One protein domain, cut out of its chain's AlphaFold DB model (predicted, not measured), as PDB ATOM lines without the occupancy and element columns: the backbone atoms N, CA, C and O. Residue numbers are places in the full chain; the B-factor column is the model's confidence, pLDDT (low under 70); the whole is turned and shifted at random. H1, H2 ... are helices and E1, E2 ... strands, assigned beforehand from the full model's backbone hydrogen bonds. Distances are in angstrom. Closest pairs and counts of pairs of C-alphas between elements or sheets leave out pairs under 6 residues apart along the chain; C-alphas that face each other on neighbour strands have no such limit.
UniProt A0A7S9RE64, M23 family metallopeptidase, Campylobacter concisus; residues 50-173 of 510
ATOM      1  N   ALA A  50     -66.547  47.121  27.001       59.19
ATOM      2  CA  ALA A  50     -66.968  47.799  25.792       59.19
ATOM      3  C   ALA A  50     -66.123  49.056  25.540       59.19
ATOM      4  O   ALA A  50     -65.605  49.679  26.466       59.19
ATOM      5  N   ASN A  51     -65.933  49.397  24.267       65.38
ATOM      6  CA  ASN A  51     -65.178  50.583  23.833       65.38
ATOM      7  C   ASN A  51     -63.700  50.609  24.232       65.38
ATOM      8  O   ASN A  51     -63.056  51.650  24.172       65.38
ATOM      9  N   ASN A  52     -63.132  49.451  24.575       75.44
ATOM     10  CA  ASN A  52     -61.704  49.301  24.801       75.44
ATOM     11  C   ASN A  52     -61.079  48.373  23.759       75.44
ATOM     12  O   ASN A  52     -61.675  47.385  23.317       75.44
ATOM     13  N   ILE A  53     -59.843  48.692  23.383       82.31
ATOM     14  CA  ILE A  53     -59.013  47.818  22.559       82.31
ATOM     15  C   ILE A  53     -58.562  46.655  23.446       82.31
ATOM     16  O   ILE A  53     -57.951  46.854  24.499       82.31
ATOM     17  N   THR A  54     -58.894  45.438  23.026       84.06
ATOM     18  CA  THR A  54     -58.593  44.202  23.764       84.06
ATOM     19  C   THR A  54     -57.408  43.452  23.166       84.06
ATOM     20  O   THR A  54     -56.723  42.711  23.874       84.06
ATOM     21  N   ASN A  55     -57.155  43.636  21.869       86.88
ATOM     22  CA  ASN A  55     -56.004  43.061  21.185       86.88
ATOM     23  C   ASN A  55     -55.671  43.844  19.907       86.88
ATOM     24  O   ASN A  55     -56.514  44.563  19.372       86.88
ATOM     25  N   VAL A  56     -54.477  43.636  19.364       90.62
ATOM     26  CA  VAL A  56     -54.080  44.109  18.034       90.62
ATOM     27  C   VAL A  56     -53.525  42.922  17.259       90.62
ATOM     28  O   VAL A  56     -52.799  42.106  17.821       90.62
ATOM     29  N   VAL A  57     -53.889  42.791  15.983       91.62
ATOM     30  CA  VAL A  57     -53.444  41.687  15.123       91.62
ATOM     31  C   VAL A  57     -52.905  42.197  13.788       91.62
ATOM     32  O   VAL A  57     -53.373  43.209  13.265       91.62
ATOM     33  N   ILE A  58     -51.933  41.470  13.239       91.38
ATOM     34  CA  ILE A  58     -51.441  41.628  11.868       91.38
ATOM     35  C   ILE A  58     -52.181  40.586  11.019       91.38
ATOM     36  O   ILE A  58     -52.091  39.393  11.298       91.38
ATOM     37  N   GLU A  59     -52.943  41.029  10.018       90.44
ATOM     38  CA  GLU A  59     -53.740  40.158   9.133       90.44
ATOM     39  C   GLU A  59     -52.920  39.611   7.942       90.44
ATOM     40  O   GLU A  59     -53.439  38.836   7.139       90.44
ATOM     41  N   ASN A  60     -51.651  40.006   7.793       87.12
ATOM     42  CA  ASN A  60     -50.772  39.499   6.737       87.12
ATOM     43  C   ASN A  60     -50.517  37.993   6.867       87.12
ATOM     44  O   ASN A  60     -50.304  37.468   7.957       87.12
ATOM     45  N   THR A  61     -50.440  37.318   5.722       70.62
ATOM     46  CA  THR A  61     -49.954  35.945   5.608       70.62
ATOM     47  C   THR A  61     -48.533  35.969   5.042       70.62
ATOM     48  O   THR A  61     -48.295  36.521   3.971       70.62
ATOM     49  N   GLY A  62     -47.571  35.387   5.761       69.00
ATOM     50  CA  GLY A  62     -46.167  35.325   5.331       69.00
ATOM     51  C   GLY A  62     -45.230  36.289   6.065       69.00
ATOM     52  O   GLY A  62     -45.581  36.871   7.089       69.00
ATOM     53  N   LYS A  63     -43.988  36.385   5.576       75.00
ATOM     54  CA  LYS A  63     -42.916  37.179   6.194       75.00
ATOM     55  C   LYS A  63     -43.028  38.643   5.766       75.00
ATOM     56  O   LYS A  63     -43.229  38.916   4.589       75.00
ATOM     57  N   LEU A  64     -42.875  39.566   6.712       79.31
ATOM     58  CA  LEU A  64     -42.985  41.002   6.460       79.31
ATOM     59  C   LEU A  64     -41.708  41.548   5.813       79.31
ATOM     60  O   LEU A  64     -40.598  41.133   6.153       79.31
ATOM     61  N   ASN A  65     -41.866  42.515   4.912       77.88
ATOM     62  CA  ASN A  65     -40.767  43.290   4.344       77.88
ATOM     63  C   ASN A  65     -41.148  44.773   4.266       77.88
ATOM     64  O   ASN A  65     -42.318  45.133   4.376       77.88
ATOM     65  N   VAL A  66     -40.153  45.644   4.085       81.62
ATOM     66  CA  VAL A  66     -40.357  47.102   4.124       81.62
ATOM     67  C   VAL A  66     -41.233  47.646   2.988       81.62
ATOM     68  O   VAL A  66     -41.760  48.747   3.114       81.62
ATOM     69  N   LYS A  67     -41.408  46.891   1.898       80.38
ATOM     70  CA  LYS A  67     -42.175  47.298   0.709       80.38
ATOM     71  C   LYS A  67     -43.633  46.831   0.754       80.38
ATOM     72  O   LYS A  67     -44.478  47.355   0.033       80.38
ATOM     73  N   GLU A  68     -43.941  45.832   1.576       83.44
ATOM     74  CA  GLU A  68     -45.277  45.256   1.673       83.44
ATOM     75  C   GLU A  68     -46.159  46.000   2.673       83.44
ATOM     76  O   GLU A  68     -45.732  46.427   3.745       83.44
ATOM     77  N   ALA A  69     -47.434  46.122   2.308       89.56
ATOM     78  CA  ALA A  69     -48.453  46.701   3.162       89.56
ATOM     79  C   ALA A  69     -48.777  45.762   4.329       89.56
ATOM     80  O   ALA A  69     -49.295  44.659   4.135       89.56
ATOM     81  N   ILE A  70     -48.529  46.224   5.548       91.81
ATOM     82  CA  ILE A  70     -48.915  45.570   6.793       91.81
ATOM     83  C   ILE A  70     -50.355  45.956   7.111       91.81
ATOM     84  O   ILE A  70     -50.671  47.117   7.370       91.81
ATOM     85  N   LYS A  71     -51.240  44.966   7.095       93.69
ATOM     86  CA  LYS A  71     -52.650  45.097   7.441       93.69
ATOM     87  C   LYS A  71     -52.793  44.891   8.938       93.69
ATOM     88  O   LYS A  71     -52.655  43.773   9.434       93.69
ATOM     89  N   LEU A  72     -53.062  45.974   9.652       94.56
ATOM     90  CA  LEU A  72     -53.229  45.968  11.098       94.56
ATOM     91  C   LEU A  72     -54.708  46.070  11.445       94.56
ATOM     92  O   LEU A  72     -55.461  46.807  10.803       94.56
ATOM     93  N   LYS A  73     -55.122  45.355  12.490       93.12
ATOM     94  CA  LYS A  73     -56.492  45.386  12.993       93.12
ATOM     95  C   LYS A  73     -56.522  45.464  14.510       93.12
ATOM     96  O   LYS A  73     -55.996  44.590  15.199       93.12
ATOM     97  N   ALA A  74     -57.200  46.484  15.019       90.19
ATOM     98  CA  ALA A  74     -57.540  46.592  16.428       90.19
ATOM     99  C   ALA A  74     -58.798  45.759  16.719       90.19
ATOM    100  O   ALA A  74     -59.836  45.896  16.064       90.19
ATOM    101  N   MET A  75     -58.698  44.875  17.706       85.44
ATOM    102  CA  MET A  75     -59.797  44.070  18.223       85.44
ATOM    103  C   MET A  75     -60.442  44.796  19.401       85.44
ATOM    104  O   MET A  75     -59.760  45.350  20.263       85.44
ATOM    105  N   TYR A  76     -61.767  44.772  19.434       75.00
ATOM    106  CA  TYR A  76     -62.596  45.468  20.411       75.00
ATOM    107  C   TYR A  76     -63.842  44.623  20.681       75.00
ATOM    108  O   TYR A  76     -64.205  43.766  19.867       75.00
ATOM    109  N   LYS A  77     -64.508  44.864  21.812       67.88
ATOM    110  CA  LYS A  77     -65.800  44.244  22.115       67.88
ATOM    111  C   LYS A  77     -66.913  45.260  21.808       67.88
ATOM    112  O   LYS A  77     -66.984  46.268  22.508       67.88
ATOM    113  N   PRO A  78     -67.704  45.075  20.733       53.75
ATOM    114  CA  PRO A  78     -68.721  46.044  20.326       53.75
ATOM    115  C   PRO A  78     -69.883  46.112  21.323       53.75
ATOM    116  O   PRO A  78     -70.381  45.068  21.742       53.75
ATOM    117  N   ASN A  79     -70.376  47.325  21.588       55.72
ATOM    118  CA  ASN A  79     -71.746  47.561  22.045       55.72
ATOM    119  C   ASN A  79     -72.654  47.877  20.847       55.72
ATOM    120  O   ASN A  79     -72.199  48.314  19.786       55.72
ATOM    121  N   LYS A  80     -73.956  47.620  20.991       47.38
ATOM    122  CA  LYS A  80     -74.940  47.865  19.930       47.38
ATOM    123  C   LYS A  80     -75.139  49.383  19.772       47.38
ATOM    124  O   LYS A  80     -75.674  50.005  20.679       47.38
ATOM    125  N   GLY A  81     -74.727  49.949  18.632       52.25
ATOM    126  CA  GLY A  81     -74.922  51.372  18.295       52.25
ATOM    127  C   GLY A  81     -73.695  52.287  18.432       52.25
ATOM    128  O   GLY A  81     -73.839  53.485  18.236       52.25
ATOM    129  N   ASP A  82     -72.510  51.750  18.737       56.78
ATOM    130  CA  ASP A  82     -71.304  52.549  19.012       56.78
ATOM    131  C   ASP A  82     -70.560  53.032  17.742       56.78
ATOM    132  O   ASP A  82     -70.189  52.226  16.876       56.78
ATOM    133  N   ASP A  83     -70.290  54.341  17.654       56.22
ATOM    134  CA  ASP A  83     -69.621  55.043  16.546       56.22
ATOM    135  C   ASP A  83     -68.142  55.400  16.815       56.22
ATOM    136  O   ASP A  83     -67.432  55.787  15.881       56.22
ATOM    137  N   ASN A  84     -67.630  55.102  18.020       55.91
ATOM    138  CA  ASN A  84     -66.225  55.251  18.464       55.91
ATOM    139  C   ASN A  84     -65.180  54.501  17.593       55.91
ATOM    140  O   ASN A  84     -63.981  54.465  17.877       55.91
ATOM    141  N   TYR A  85     -65.611  53.854  16.505       56.47
ATOM    142  CA  TYR A  85     -64.750  53.178  15.540       56.47
ATOM    143  C   TYR A  85     -63.859  54.116  14.728       56.47
ATOM    144  O   TYR A  85     -62.895  53.624  14.137       56.47
ATOM    145  N   LYS A  86     -64.197  55.410  14.655       61.34
ATOM    146  CA  LYS A  86     -63.432  56.437  13.931       61.34
ATOM    147  C   LYS A  86     -62.277  57.019  14.751       61.34
ATOM    148  O   LYS A  86     -61.362  57.579  14.156       61.34
ATOM    149  N   ASP A  87     -62.275  56.804  16.066       76.06
ATOM    150  CA  ASP A  87     -61.353  57.474  16.996       76.06
ATOM    151  C   ASP A  87     -60.122  56.639  17.367       76.06
ATOM    152  O   ASP A  87     -59.279  57.074  18.152       76.06
ATOM    153  N   ILE A  88     -59.989  55.428  16.813       87.31
ATOM    154  CA  ILE A  88     -58.773  54.630  16.999       87.31
ATOM    155  C   ILE A  88     -57.648  55.269  16.189       87.31
ATOM    156  O   ILE A  88     -57.694  55.305  14.958       87.31
ATOM    157  N   ASN A  89     -56.620  55.711  16.899       91.62
ATOM    158  CA  ASN A  89     -55.381  56.223  16.347       91.62
ATOM    159  C   ASN A  89     -54.288  55.157  16.438       91.62
ATOM    160  O   ASN A  89     -54.368  54.218  17.238       91.62
ATOM    161  N   TRP A  90     -53.260  55.318  15.610       94.19
ATOM    162  CA  TRP A  90     -52.154  54.380  15.530       94.19
ATOM    163  C   TRP A  90     -50.812  55.091  15.655       94.19
ATOM    164  O   TRP A  90     -50.635  56.223  15.212       94.19
ATOM    165  N   ALA A  91     -49.859  54.412  16.275       94.25
ATOM    166  CA  ALA A  91     -48.474  54.845  16.384       94.25
ATOM    167  C   ALA A  91     -47.552  53.647  16.160       94.25
ATOM    168  O   ALA A  91     -47.986  52.493  16.247       94.25
ATOM    169  N   TYR A  92     -46.283  53.912  15.883       93.31
ATOM    170  CA  TYR A  92     -45.268  52.876  15.768       93.31
ATOM    171  C   TYR A  92     -43.972  53.275  16.460       93.31
ATOM    172  O   TYR A  92     -43.721  54.448  16.712       93.31
ATOM    173  N   GLU A  93     -43.136  52.289  16.736       90.31
ATOM    174  CA  GLU A  93     -41.804  52.487  17.288       90.31
ATOM    175  C   GLU A  93     -40.845  51.460  16.684       90.31
ATOM    176  O   GLU A  93     -41.227  50.306  16.468       90.31
ATOM    177  N   ILE A  94     -39.617  51.880  16.377       87.88
ATOM    178  CA  ILE A  94     -38.571  51.006  15.837       87.88
ATOM    179  C   ILE A  94     -37.544  50.777  16.930       87.88
ATOM    180  O   ILE A  94     -36.857  51.706  17.346       87.88
ATOM    181  N   ILE A  95     -37.423  49.525  17.353       83.62
ATOM    182  CA  ILE A  95     -36.544  49.117  18.449       83.62
ATOM    183  C   ILE A  95     -35.733  47.895  18.047       83.62
ATOM    184  O   ILE A  95     -36.097  47.154  17.127       83.62
ATOM    185  N   ARG A  96     -34.626  47.659  18.747       80.31
ATOM    186  CA  ARG A  96     -33.868  46.421  18.579       80.31
ATOM    187  C   ARG A  96     -34.540  45.273  19.325       80.31
ATOM    188  O   ARG A  96     -35.110  45.468  20.399       80.31
ATOM    189  N   GLN A  97     -34.449  44.054  18.795       76.50
ATOM    190  CA  GLN A  97     -35.109  42.896  19.417       76.50
ATOM    191  C   GLN A  97     -34.553  42.578  20.813       76.50
ATOM    192  O   GLN A  97     -35.303  42.121  21.673       76.50
ATOM    193  N   ASP A  98     -33.265  42.831  21.055       77.25
ATOM    194  CA  ASP A  98     -32.611  42.654  22.358       77.25
ATOM    195  C   ASP A  98     -32.971  43.750  23.373       77.25
ATOM    196  O   ASP A  98     -32.903  43.522  24.581       77.25
ATOM    197  N   GLU A  99     -33.428  44.906  22.896       78.31
ATOM    198  CA  GLU A  99     -33.887  46.025  23.725       78.31
ATOM    199  C   GLU A  99     -35.400  45.985  23.970       78.31
ATOM    200  O   GLU A  99     -35.894  46.693  24.843       78.31
ATOM    201  N   TYR A 100     -36.132  45.093  23.292       77.19
ATOM    202  CA  TYR A 100     -37.587  44.971  23.398       77.19
ATOM    203  C   TYR A 100     -38.082  44.946  24.846       77.19
ATOM    204  O   TYR A 100     -38.935  45.733  25.226       77.19
ATOM    205  N   ASN A 101     -37.519  44.082  25.694       73.25
ATOM    206  CA  ASN A 101     -37.966  43.972  27.087       73.25
ATOM    207  C   ASN A 101     -37.624  45.203  27.941       73.25
ATOM    208  O   ASN A 101     -38.223  45.377  29.000       73.25
ATOM    209  N   LYS A 102     -36.635  46.001  27.525       71.50
ATOM    210  CA  LYS A 102     -36.194  47.208  28.224       71.50
ATOM    211  C   LYS A 102     -37.098  48.388  27.868       71.50
ATOM    212  O   LYS A 102     -37.643  48.996  28.779       71.50
ATOM    213  N   GLU A 103     -37.309  48.642  26.578       68.31
ATOM    214  CA  GLU A 103     -38.096  49.784  26.072       68.31
ATOM    215  C   GLU A 103     -39.601  49.653  26.382       68.31
ATOM    216  O   GLU A 103     -40.342  50.626  26.457       68.31
ATOM    217  N   VAL A 104     -40.071  48.428  26.621       63.75
ATOM    218  CA  VAL A 104     -41.499  48.113  26.764       63.75
ATOM    219  C   VAL A 104     -41.958  47.984  28.231       63.75
ATOM    220  O   VAL A 104     -43.156  47.878  28.512       63.75
ATOM    221  N   LYS A 105     -41.028  47.977  29.196       58.22
ATOM    222  CA  LYS A 105     -41.294  47.529  30.576       58.22
ATOM    223  C   LYS A 105     -42.232  48.437  31.384       58.22
ATOM    224  O   LYS A 105     -42.872  47.949  32.314       58.22
ATOM    225  N   ASP A 106     -42.389  49.701  30.996       58.81
ATOM    226  CA  ASP A 106     -43.045  50.709  31.842       58.81
ATOM    227  C   ASP A 106     -44.529  50.955  31.516       58.81
ATOM    228  O   ASP A 106     -45.135  51.889  32.035       58.81
ATOM    229  N   ASN A 107     -45.160  50.115  30.677       65.62
ATOM    230  CA  ASN A 107     -46.557  50.246  30.200       65.62
ATOM    231  C   ASN A 107     -46.907  51.586  29.512       65.62
ATOM    232  O   ASN A 107     -48.034  51.742  29.022       65.62
ATOM    233  N   ASN A 108     -45.952  52.508  29.435       69.50
ATOM    234  CA  ASN A 108     -46.068  53.851  28.899       69.50
ATOM    235  C   ASN A 108     -44.924  54.059  27.891       69.50
ATOM    236  O   ASN A 108     -43.867  54.556  28.278       69.50
ATOM    237  N   PRO A 109     -45.077  53.585  26.641       73.06
ATOM    238  CA  PRO A 109     -44.011  53.655  25.645       73.06
ATOM    239  C   PRO A 109     -43.596  55.114  25.417       73.06
ATOM    240  O   PRO A 109     -44.446  55.989  25.245       73.06
ATOM    241  N   THR A 110     -42.292  55.375  25.412       72.31
ATOM    242  CA  THR A 110     -41.706  56.694  25.140       72.31
ATOM    243  C   THR A 110     -40.914  56.627  23.842       72.31
ATOM    244  O   THR A 110     -40.157  55.689  23.662       72.31
ATOM    245  N   GLY A 111     -41.050  57.616  22.954       80.88
ATOM    246  CA  GLY A 111     -40.329  57.617  21.669       80.88
ATOM    247  C   GLY A 111     -41.093  56.997  20.493       80.88
ATOM    248  O   GLY A 111     -40.526  56.835  19.414       80.88
ATOM    249  N   TYR A 112     -42.386  56.704  20.663       87.81
ATOM    250  CA  TYR A 112     -43.260  56.327  19.553       87.81
ATOM    251  C   TYR A 112     -43.479  57.495  18.576       87.81
ATOM    252  O   TYR A 112     -43.456  58.671  18.941       87.81
ATOM    253  N   ILE A 113     -43.782  57.151  17.329       92.50
ATOM    254  CA  ILE A 113     -44.117  58.077  16.251       92.50
ATOM    255  C   ILE A 113     -45.589  57.887  15.895       92.50
ATOM    256  O   ILE A 113     -46.031  56.785  15.561       92.50
ATOM    257  N   VAL A 114     -46.360  58.970  15.975       93.06
ATOM    258  CA  VAL A 114     -47.785  58.977  15.622       93.06
ATOM    259  C   VAL A 114     -47.947  58.824  14.110       93.06
ATOM    260  O   VAL A 114     -47.265  59.488  13.330       93.06
ATOM    261  N   LEU A 115     -48.870  57.956  13.689       93.19
ATOM    262  CA  LEU A 115     -49.257  57.829  12.288       93.19
ATOM    263  C   LEU A 115     -50.318  58.880  11.948       93.19
ATOM    264  O   LEU A 115     -51.451  58.820  12.419       93.19
ATOM    265  N   GLU A 116     -49.939  59.852  11.123       88.88
ATOM    266  CA  GLU A 116     -50.782  60.997  10.765       88.88
ATOM    267  C   GLU A 116     -51.576  60.779   9.470       88.88
ATOM    268  O   GLU A 116     -51.060  60.260   8.478       88.88
ATOM    269  N   GLY A 117     -52.811  61.283   9.447       86.81
ATOM    270  CA  GLY A 117     -53.685  61.288   8.272       86.81
ATOM    271  C   GLY A 117     -54.826  60.275   8.356       86.81
ATOM    272  O   GLY A 117     -54.765  59.283   9.082       86.81
ATOM    273  N   ASP A 118     -55.890  60.520   7.592       87.12
ATOM    274  CA  ASP A 118     -57.149  59.771   7.725       87.12
ATOM    275  C   ASP A 118     -57.026  58.282   7.373       87.12
ATOM    276  O   ASP A 118     -57.788  57.463   7.883       87.12
ATOM    277  N   LYS A 119     -56.016  57.896   6.581       90.62
ATOM    278  CA  LYS A 119     -55.738  56.486   6.256       90.62
ATOM    279  C   LYS A 119     -55.262  55.651   7.454       90.62
ATOM    280  O   LYS A 119     -55.307  54.424   7.385       90.62
ATOM    281  N   PHE A 120     -54.797  56.299   8.523       91.88
ATOM    282  CA  PHE A 120     -54.364  55.646   9.760       91.88
ATOM    283  C   PHE A 120     -55.367  55.813  10.901       91.88
ATOM    284  O   PHE A 120     -55.030  55.555  12.054       91.88
ATOM    285  N   LYS A 121     -56.602  56.222  10.594       88.38
ATOM    286  CA  LYS A 121     -57.691  56.275  11.567       88.38
ATOM    287  C   LYS A 121     -58.600  55.059  11.434       88.38
ATOM    288  O   LYS A 121     -58.966  54.633  10.340       88.38
ATOM    289  N   GLY A 122     -59.009  54.535  12.580       87.38
ATOM    290  CA  GLY A 122     -60.018  53.496  12.709       87.38
ATOM    291  C   GLY A 122     -59.482  52.079  12.916       87.38
ATOM    292  O   GLY A 122     -58.310  51.833  13.191       87.38
ATOM    293  N   LYS A 123     -60.404  51.111  12.845       86.25
ATOM    294  CA  LYS A 123     -60.192  49.713  13.282       86.25
ATOM    295  C   LYS A 123     -59.180  48.933  12.457       86.25
ATOM    296  O   LYS A 123     -58.613  47.962  12.955       86.25
ATOM    297  N   LYS A 124     -59.034  49.293  11.187       91.62
ATOM    298  CA  LYS A 124     -58.158  48.622  10.240       91.62
ATOM    299  C   LYS A 124     -57.356  49.672   9.513       91.62
ATOM    300  O   LYS A 124     -57.947  50.582   8.941       91.62
ATOM    301  N   ILE A 125     -56.046  49.502   9.511       94.00
ATOM    302  CA  ILE A 125     -55.144  50.365   8.761       94.00
ATOM    303  C   ILE A 125     -54.221  49.514   7.901       94.00
ATOM    304  O   ILE A 125     -54.010  48.324   8.155       94.00
ATOM    305  N   SER A 126     -53.677  50.148   6.874       93.94
ATOM    306  CA  SER A 126     -52.634  49.584   6.033       93.94
ATOM    307  C   SER A 126     -51.396  50.455   6.178       93.94
ATOM    308  O   SER A 126     -51.472  51.651   5.906       93.94
ATOM    309  N   PHE A 127     -50.285  49.862   6.602       94.00
ATOM    310  CA  PHE A 127     -49.012  50.547   6.809       94.00
ATOM    311  C   PHE A 127     -47.920  49.915   5.944       94.00
ATOM    312  O   PHE A 127     -47.613  48.737   6.101       94.00
ATOM    313  N   THR A 128     -47.316  50.686   5.051       92.56
ATOM    314  CA  THR A 128     -46.197  50.270   4.203       92.56
ATOM    315  C   THR A 128     -44.933  51.005   4.656       92.56
ATOM    316  O   THR A 128     -44.807  52.194   4.357       92.56
ATOM    317  N   PRO A 129     -43.971  50.336   5.327       90.50
ATOM    318  CA  PRO A 129     -42.807  50.995   5.927       90.50
ATOM    319  C   PRO A 129     -42.053  51.934   4.978       90.50
ATOM    320  O   PRO A 129     -41.754  53.062   5.350       90.50
ATOM    321  N   GLN A 130     -41.810  51.509   3.735       87.12
ATOM    322  CA  GLN A 130     -41.091  52.295   2.725       87.12
ATOM    323  C   GLN A 130     -41.778  53.624   2.374       87.12
ATOM    324  O   GLN A 130     -41.095  54.585   2.031       87.12
ATOM    325  N   ASN A 131     -43.108  53.674   2.446       90.44
ATOM    326  CA  ASN A 131     -43.889  54.849   2.056       90.44
ATOM    327  C   ASN A 131     -44.306  55.692   3.266       90.44
ATOM    328  O   ASN A 131     -44.479  56.902   3.145       90.44
ATOM    329  N   ASP A 132     -44.501  55.045   4.414       92.44
ATOM    330  CA  ASP A 132     -45.141  55.645   5.581       92.44
ATOM    331  C   ASP A 132     -44.142  56.097   6.653       92.44
ATOM    332  O   ASP A 132     -44.467  56.956   7.474       92.44
ATOM    333  N   ILE A 133     -42.907  55.585   6.626       91.25
ATOM    334  CA  ILE A 133     -41.808  56.087   7.458       91.25
ATOM    335  C   ILE A 133     -41.158  57.268   6.734       91.25
ATOM    336  O   ILE A 133     -40.437  57.100   5.753       91.25
ATOM    337  N   LYS A 134     -41.410  58.480   7.237       87.56
ATOM    338  CA  LYS A 134     -40.853  59.726   6.677       87.56
ATOM    339  C   LYS A 134     -39.347  59.873   6.942       87.56
ATOM    340  O   LYS A 134     -38.640  60.503   6.157       87.56
ATOM    341  N   ASP A 135     -38.865  59.310   8.047       88.12
ATOM    342  CA  ASP A 135     -37.463  59.376   8.452       88.12
ATOM    343  C   ASP A 135     -36.634  58.295   7.741       88.12
ATOM    344  O   ASP A 135     -36.793  57.091   7.963       88.12
ATOM    345  N   LYS A 136     -35.715  58.742   6.883       82.12
ATOM    346  CA  LYS A 136     -34.844  57.851   6.114       82.12
ATOM    347  C   LYS A 136     -33.885  57.059   7.005       82.12
ATOM    348  O   LYS A 136     -33.605  55.914   6.677       82.12
ATOM    349  N   GLU A 137     -33.398  57.618   8.111       82.94
ATOM    350  CA  GLU A 137     -32.488  56.905   9.019       82.94
ATOM    351  C   GLU A 137     -33.206  55.768   9.746       82.94
ATOM    352  O   GLU A 137     -32.673  54.664   9.868       82.94
ATOM    353  N   LEU A 138     -34.449  56.002  10.170       83.94
ATOM    354  CA  LEU A 138     -35.294  54.964  10.761       83.94
ATOM    355  C   LEU A 138     -35.633  53.852   9.762       83.94
ATOM    356  O   LEU A 138     -35.614  52.672  10.121       83.94
ATOM    357  N   LEU A 139     -35.895  54.208   8.502       82.75
ATOM    358  CA  LEU A 139     -36.121  53.225   7.444       82.75
ATOM    359  C   LEU A 139     -34.866  52.377   7.171       82.75
ATOM    360  O   LEU A 139     -34.989  51.171   6.956       82.75
ATOM    361  N   GLU A 140     -33.670  52.970   7.214       75.81
ATOM    362  CA  GLU A 140     -32.411  52.222   7.088       75.81
ATOM    363  C   GLU A 140     -32.172  51.289   8.282       75.81
ATOM    364  O   GLU A 140     -31.782  50.139   8.077       75.81
ATOM    365  N   LYS A 141     -32.502  51.699   9.516       78.06
ATOM    366  CA  LYS A 141     -32.416  50.810  10.693       78.06
ATOM    367  C   LYS A 141     -33.230  49.528  10.522       78.06
ATOM    368  O   LYS A 141     -32.791  48.472  10.969       78.06
ATOM    369  N   LEU A 142     -34.384  49.582   9.853       77.12
ATOM    370  CA  LEU A 142     -35.210  48.395   9.575       77.12
ATOM    371  C   LEU A 142     -34.601  47.422   8.564       77.12
ATOM    372  O   LEU A 142     -35.049  46.279   8.474       77.12
ATOM    373  N   LYS A 143     -33.591  47.860   7.809       69.75
ATOM    374  CA  LYS A 143     -32.812  47.007   6.910       69.75
ATOM    375  C   LYS A 143     -31.625  46.347   7.617       69.75
ATOM    376  O   LYS A 143     -30.962  45.507   7.015       69.75
ATOM    377  N   GLU A 144     -31.350  46.699   8.872       68.69
ATOM    378  CA  GLU A 144     -30.334  46.030   9.680       68.69
ATOM    379  C   GLU A 144     -30.892  44.762  10.339       68.69
ATOM    380  O   GLU A 144     -32.033  44.723  10.807       68.69
ATOM    381  N   ASN A 145     -30.064  43.714  10.426       62.31
ATOM    382  CA  ASN A 145     -30.393  42.550  11.245       62.31
ATOM    383  C   ASN A 145     -30.575  42.988  12.706       62.31
ATOM    384  O   ASN A 145     -29.745  43.739  13.216       62.31
ATOM    385  N   ASN A 146     -31.611  42.454  13.371       70.06
ATOM    386  CA  ASN A 146     -31.983  42.700  14.778       70.06
ATOM    387  C   ASN A 146     -32.903  43.914  15.056       70.06
ATOM    388  O   ASN A 146     -33.177  44.201  16.221       70.06
ATOM    389  N   SER A 147     -33.443  44.583  14.035       78.12
ATOM    390  CA  SER A 147     -34.475  45.623  14.201       78.12
ATOM    391  C   SER A 147     -35.900  45.053  14.135       78.12
ATOM    392  O   SER A 147     -36.149  44.023  13.508       78.12
ATOM    393  N   MET A 148     -36.860  45.711  14.786       84.25
ATOM    394  CA  MET A 148     -38.284  45.359  14.742       84.25
ATOM    395  C   MET A 148     -39.179  46.598  14.857       84.25
ATOM    396  O   MET A 148     -38.751  47.624  15.383       84.25
ATOM    397  N   ILE A 149     -40.430  46.489  14.394       89.81
ATOM    398  CA  ILE A 149     -41.452  47.529  14.586       89.81
ATOM    399  C   ILE A 149     -42.456  47.062  15.638       89.81
ATOM    400  O   ILE A 149     -42.945  45.930  15.584       89.81
ATOM    401  N   VAL A 150     -42.810  47.940  16.570       90.19
ATOM    402  CA  VAL A 150     -43.988  47.786  17.431       90.19
ATOM    403  C   VAL A 150     -45.060  48.747  16.950       90.19
ATOM    404  O   VAL A 150     -44.793  49.932  16.805       90.19
ATOM    405  N   PHE A 151     -46.268  48.246  16.713       93.50
ATOM    406  CA  PHE A 151     -47.437  49.077  16.434       93.50
ATOM    407  C   PHE A 151     -48.294  49.202  17.678       93.50
ATOM    408  O   PHE A 151     -48.526  48.202  18.356       93.50
ATOM    409  N   PHE A 152     -48.824  50.394  17.923       92.56
ATOM    410  CA  PHE A 152     -49.742  50.701  19.011       92.56
ATOM    411  C   PHE A 152     -51.064  51.194  18.430       92.56
ATOM    412  O   PHE A 152     -51.067  52.080  17.579       92.56
ATOM    413  N   ALA A 153     -52.176  50.653  18.918       92.38
ATOM    414  CA  ALA A 153     -53.515  51.165  18.654       92.38
ATOM    415  C   ALA A 153     -54.060  51.793  19.942       92.38
ATOM    416  O   ALA A 153     -53.991  51.177  21.010       92.38
ATOM    417  N   TYR A 154     -54.601  53.007  19.863       87.88
ATOM    418  CA  TYR A 154     -55.011  53.757  21.048       87.88
ATOM    419  C   TYR A 154     -56.170  54.720  20.788       87.88
ATOM    420  O   TYR A 154     -56.384  55.173  19.670       87.88
ATOM    421  N   LEU A 155     -56.907  55.047  21.853       83.69
ATOM    422  CA  LEU A 155     -58.020  56.010  21.819       83.69
ATOM    423  C   LEU A 155     -57.615  57.406  22.317       83.69
ATOM    424  O   LEU A 155     -58.108  58.404  21.815       83.69
ATOM    425  N   ARG A 156     -56.717  57.483  23.312       81.56
ATOM    426  CA  ARG A 156     -56.238  58.753  23.898       81.56
ATOM    427  C   ARG A 156     -54.722  58.896  23.815       81.56
ATOM    428  O   ARG A 156     -54.231  59.860  23.250       81.56
ATOM    429  N   SER A 157     -53.997  57.909  24.339       82.56
ATOM    430  CA  SER A 157     -52.535  57.823  24.280       82.56
ATOM    431  C   SER A 157     -52.103  56.366  24.110       82.56
ATOM    432  O   SER A 157     -52.793  55.488  24.649       82.56
ATOM    433  N   PRO A 158     -50.995  56.082  23.396       84.12
ATOM    434  CA  PRO A 158     -50.410  54.752  23.345       84.12
ATOM    435  C   PRO A 158     -50.152  54.189  24.739       84.12
ATOM    436  O   PRO A 158     -49.654  54.867  25.631       84.12
ATOM    437  N   SER A 159     -50.486  52.918  24.907       78.50
ATOM    438  CA  SER A 159     -50.115  52.122  26.067       78.50
ATOM    439  C   SER A 159     -49.770  50.724  25.581       78.50
ATOM    440  O   SER A 159     -50.222  50.297  24.515       78.50
ATOM    441  N   TYR A 160     -48.962  49.999  26.343       75.69
ATOM    442  CA  TYR A 160     -48.647  48.611  26.027       75.69
ATOM    443  C   TYR A 160     -49.780  47.659  26.437       75.69
ATOM    444  O   TYR A 160     -50.128  46.718  25.712       75.69
ATOM    445  N   LYS A 161     -50.373  47.911  27.606       75.12
ATOM    446  CA  LYS A 161     -51.407  47.077  28.214       75.12
ATOM    447  C   LYS A 161     -52.439  47.957  28.906       75.12
ATOM    448  O   LYS A 161     -52.097  48.865  29.653       75.12
ATOM    449  N   THR A 162     -53.706  47.606  28.739       74.38
ATOM    450  CA  THR A 162     -54.819  48.151  29.518       74.38
ATOM    451  C   THR A 162     -55.343  47.092  30.488       74.38
ATOM    452  O   THR A 162     -54.976  45.915  30.421       74.38
ATOM    453  N   ARG A 163     -56.276  47.473  31.368       72.00
ATOM    454  CA  ARG A 163     -57.027  46.507  32.191       72.00
ATOM    455  C   ARG A 163     -57.800  45.461  31.365       72.00
ATOM    456  O   ARG A 163     -58.195  44.442  31.918       72.00
ATOM    457  N   TYR A 164     -57.975  45.683  30.057       75.25
ATOM    458  CA  TYR A 164     -58.778  44.843  29.161       75.25
ATOM    459  C   TYR A 164     -57.965  44.009  28.170       75.25
ATOM    460  O   TYR A 164     -58.517  43.103  27.549       75.25
ATOM    461  N   GLY A 165     -56.673  44.296  27.998       76.62
ATOM    462  CA  GLY A 165     -55.841  43.536  27.074       76.62
ATOM    463  C   GLY A 165     -54.605  44.275  26.585       76.62
ATOM    464  O   GLY A 165     -54.164  45.261  27.177       76.62
ATOM    465  N   LYS A 166     -54.019  43.750  25.509       85.38
ATOM    466  CA  LYS A 166     -52.843  44.336  24.858       85.38
ATOM    467  C   LYS A 166     -53.289  45.285  23.753       85.38
ATOM    468  O   LYS A 166     -54.178  44.967  22.973       85.38
ATOM    469  N   THR A 167     -52.630  46.427  23.669       88.69
ATOM    470  CA  THR A 167     -52.941  47.504  22.712       88.69
ATOM    471  C   THR A 167     -51.838  47.696  21.678       88.69
ATOM    472  O   THR A 167     -51.778  48.717  21.001       88.69
ATOM    473  N   HIS A 168     -50.966  46.702  21.538       89.88
ATOM    474  CA  HIS A 168     -49.833  46.733  20.630       89.88
ATOM    475  C   HIS A 168     -49.637  45.376  19.950       89.88
ATOM    476  O   HIS A 168     -50.125  44.346  20.428       89.88
ATOM    477  N   ILE A 169     -48.856  45.367  18.872       90.12
ATOM    478  CA  ILE A 169     -48.339  44.147  18.261       90.12
ATOM    479  C   ILE A 169     -46.927  44.356  17.718       90.12
ATOM    480  O   ILE A 169     -46.585  45.419  17.207       90.12
ATOM    481  N   ARG A 170     -46.111  43.310  17.833       88.62
ATOM    482  CA  ARG A 170     -44.765  43.235  17.270       88.62
ATOM    483  C   ARG A 170     -44.823  42.758  15.818       88.62
ATOM    484  O   ARG A 170     -45.433  41.730  15.530       88.62
ATOM    485  N   ALA A 171     -44.133  43.474  14.941       87.31
ATOM    486  CA  ALA A 171     -43.869  43.107  13.559       87.31
ATOM    487  C   ALA A 171     -42.365  42.856  13.379       87.31
ATOM    488  O   ALA A 171     -41.548  43.778  13.443       87.31
ATOM    489  N   ASP A 172     -42.008  41.591  13.164       77.50
ATOM    490  CA  ASP A 172     -40.628  41.186  12.914       77.50
ATOM    491  C   ASP A 172     -40.248  41.396  11.455       77.50
ATOM    492  O   ASP A 172     -40.751  40.712  10.561       77.50
ATOM    493  N   PHE A 173     -39.312  42.315  11.235       74.69
ATOM    494  CA  PHE A 173     -38.679  42.523   9.945       74.69
ATOM    495  C   PHE A 173     -37.409  41.696   9.897       74.69
ATOM    496  O   PHE A 173     -36.524  41.824  10.741       74.69
TER     497      PHE A 173
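AT A GLANCE: This is residues 50 to 173 of the 510 residues of the protein "M23 family metallopeptidase" of Campylobacter concisus (UniProt A0A7S9RE64). Two small sheets, E1 E2 E4 and E3 E5 E6, lie face to face as a sandwich with their strands crossed at 36 degrees, and E1 and E6 come close along one side. The short helices H2 and H3 lie toward one end of the long axis, residues 77 to 88 reach toward the other, and H1 only grazes the sheet E3 E5 E6. The printed part has 124 residues with six named strands and three named helices, in the order E1 E2 E3 H1 E4 H2 H3 E5 E6; both sheets are antiparallel. The class is mixed, with under half of the residues in named elements. The whole is compact, with a radius of gyration of the C-alphas of 14.2 A, and elongated, spanning 46 by 29 by 25 A.

HOW THE PARTS SIT: Begin with inner strand E5, residues 147 to 154, between edge strands E3, residues 89 to 96, and E6, residues 168 to 172. Look for N 91 and O 152, 2.9 A apart, across E3 and E5, and N 151 and O 169, 2.9 A, across the hairpin E5 and E6. In the other sheet, inner strand E2, residues 70 to 76, has N 73 and O 57 of E1, residues 53 to 58, at 2.9 A; E1 and E2 are a hairpin. On its other side is E4, residues 124 to 127, with N 70 and O 127 at 2.7 A. The sandwich, two sheets face to face, has best planes 30 degrees apart; the closest C-alphas of E1 and E6, Val 56 and His 168, are 5.6 A apart. H1, residues 100 to 103, only grazes the sheet E3 E5 E6. H3, residues 136 to 141, is on that sheet at a height of 10.1 A, only just over none of its strands, with 2 C-alphas falling on E3 and 2 on E5. H2, residues 129 to 132, is on neither sheet; it is close to H3 but not clearly touching, Gln 130 and Leu 139 having the closest C-alphas at 6.9 A. In H3 every O i to N i+4 pair is within hydrogen-bond range; H1 and H2 are too short for such a pair, and the one O i to N i+3 pair in each is not within range.

IN THESE COORDINATES: Find C-alpha 53 at (-59.013, 47.818, 22.559), where E1 begins. E3 runs 23.7 A, E5 23.1 A and E2 19.3 A from first to last C-alpha. E6 ends at C-alpha 172, (-40.628, 41.186, 12.914).

THE WHOLE: The C-alphas farthest apart are those of Gly 81 and Asn 145, 45.9 A. The printed part has no cut. The links E1 to E2, E2 to E3, H1 to E4 and E5 to E6 are long. The mean pLDDT of the printed part is 80.6; look for values under 70 at residues 50 to 51, 62, 77 to 86, 103 to 108 and 143 to 145.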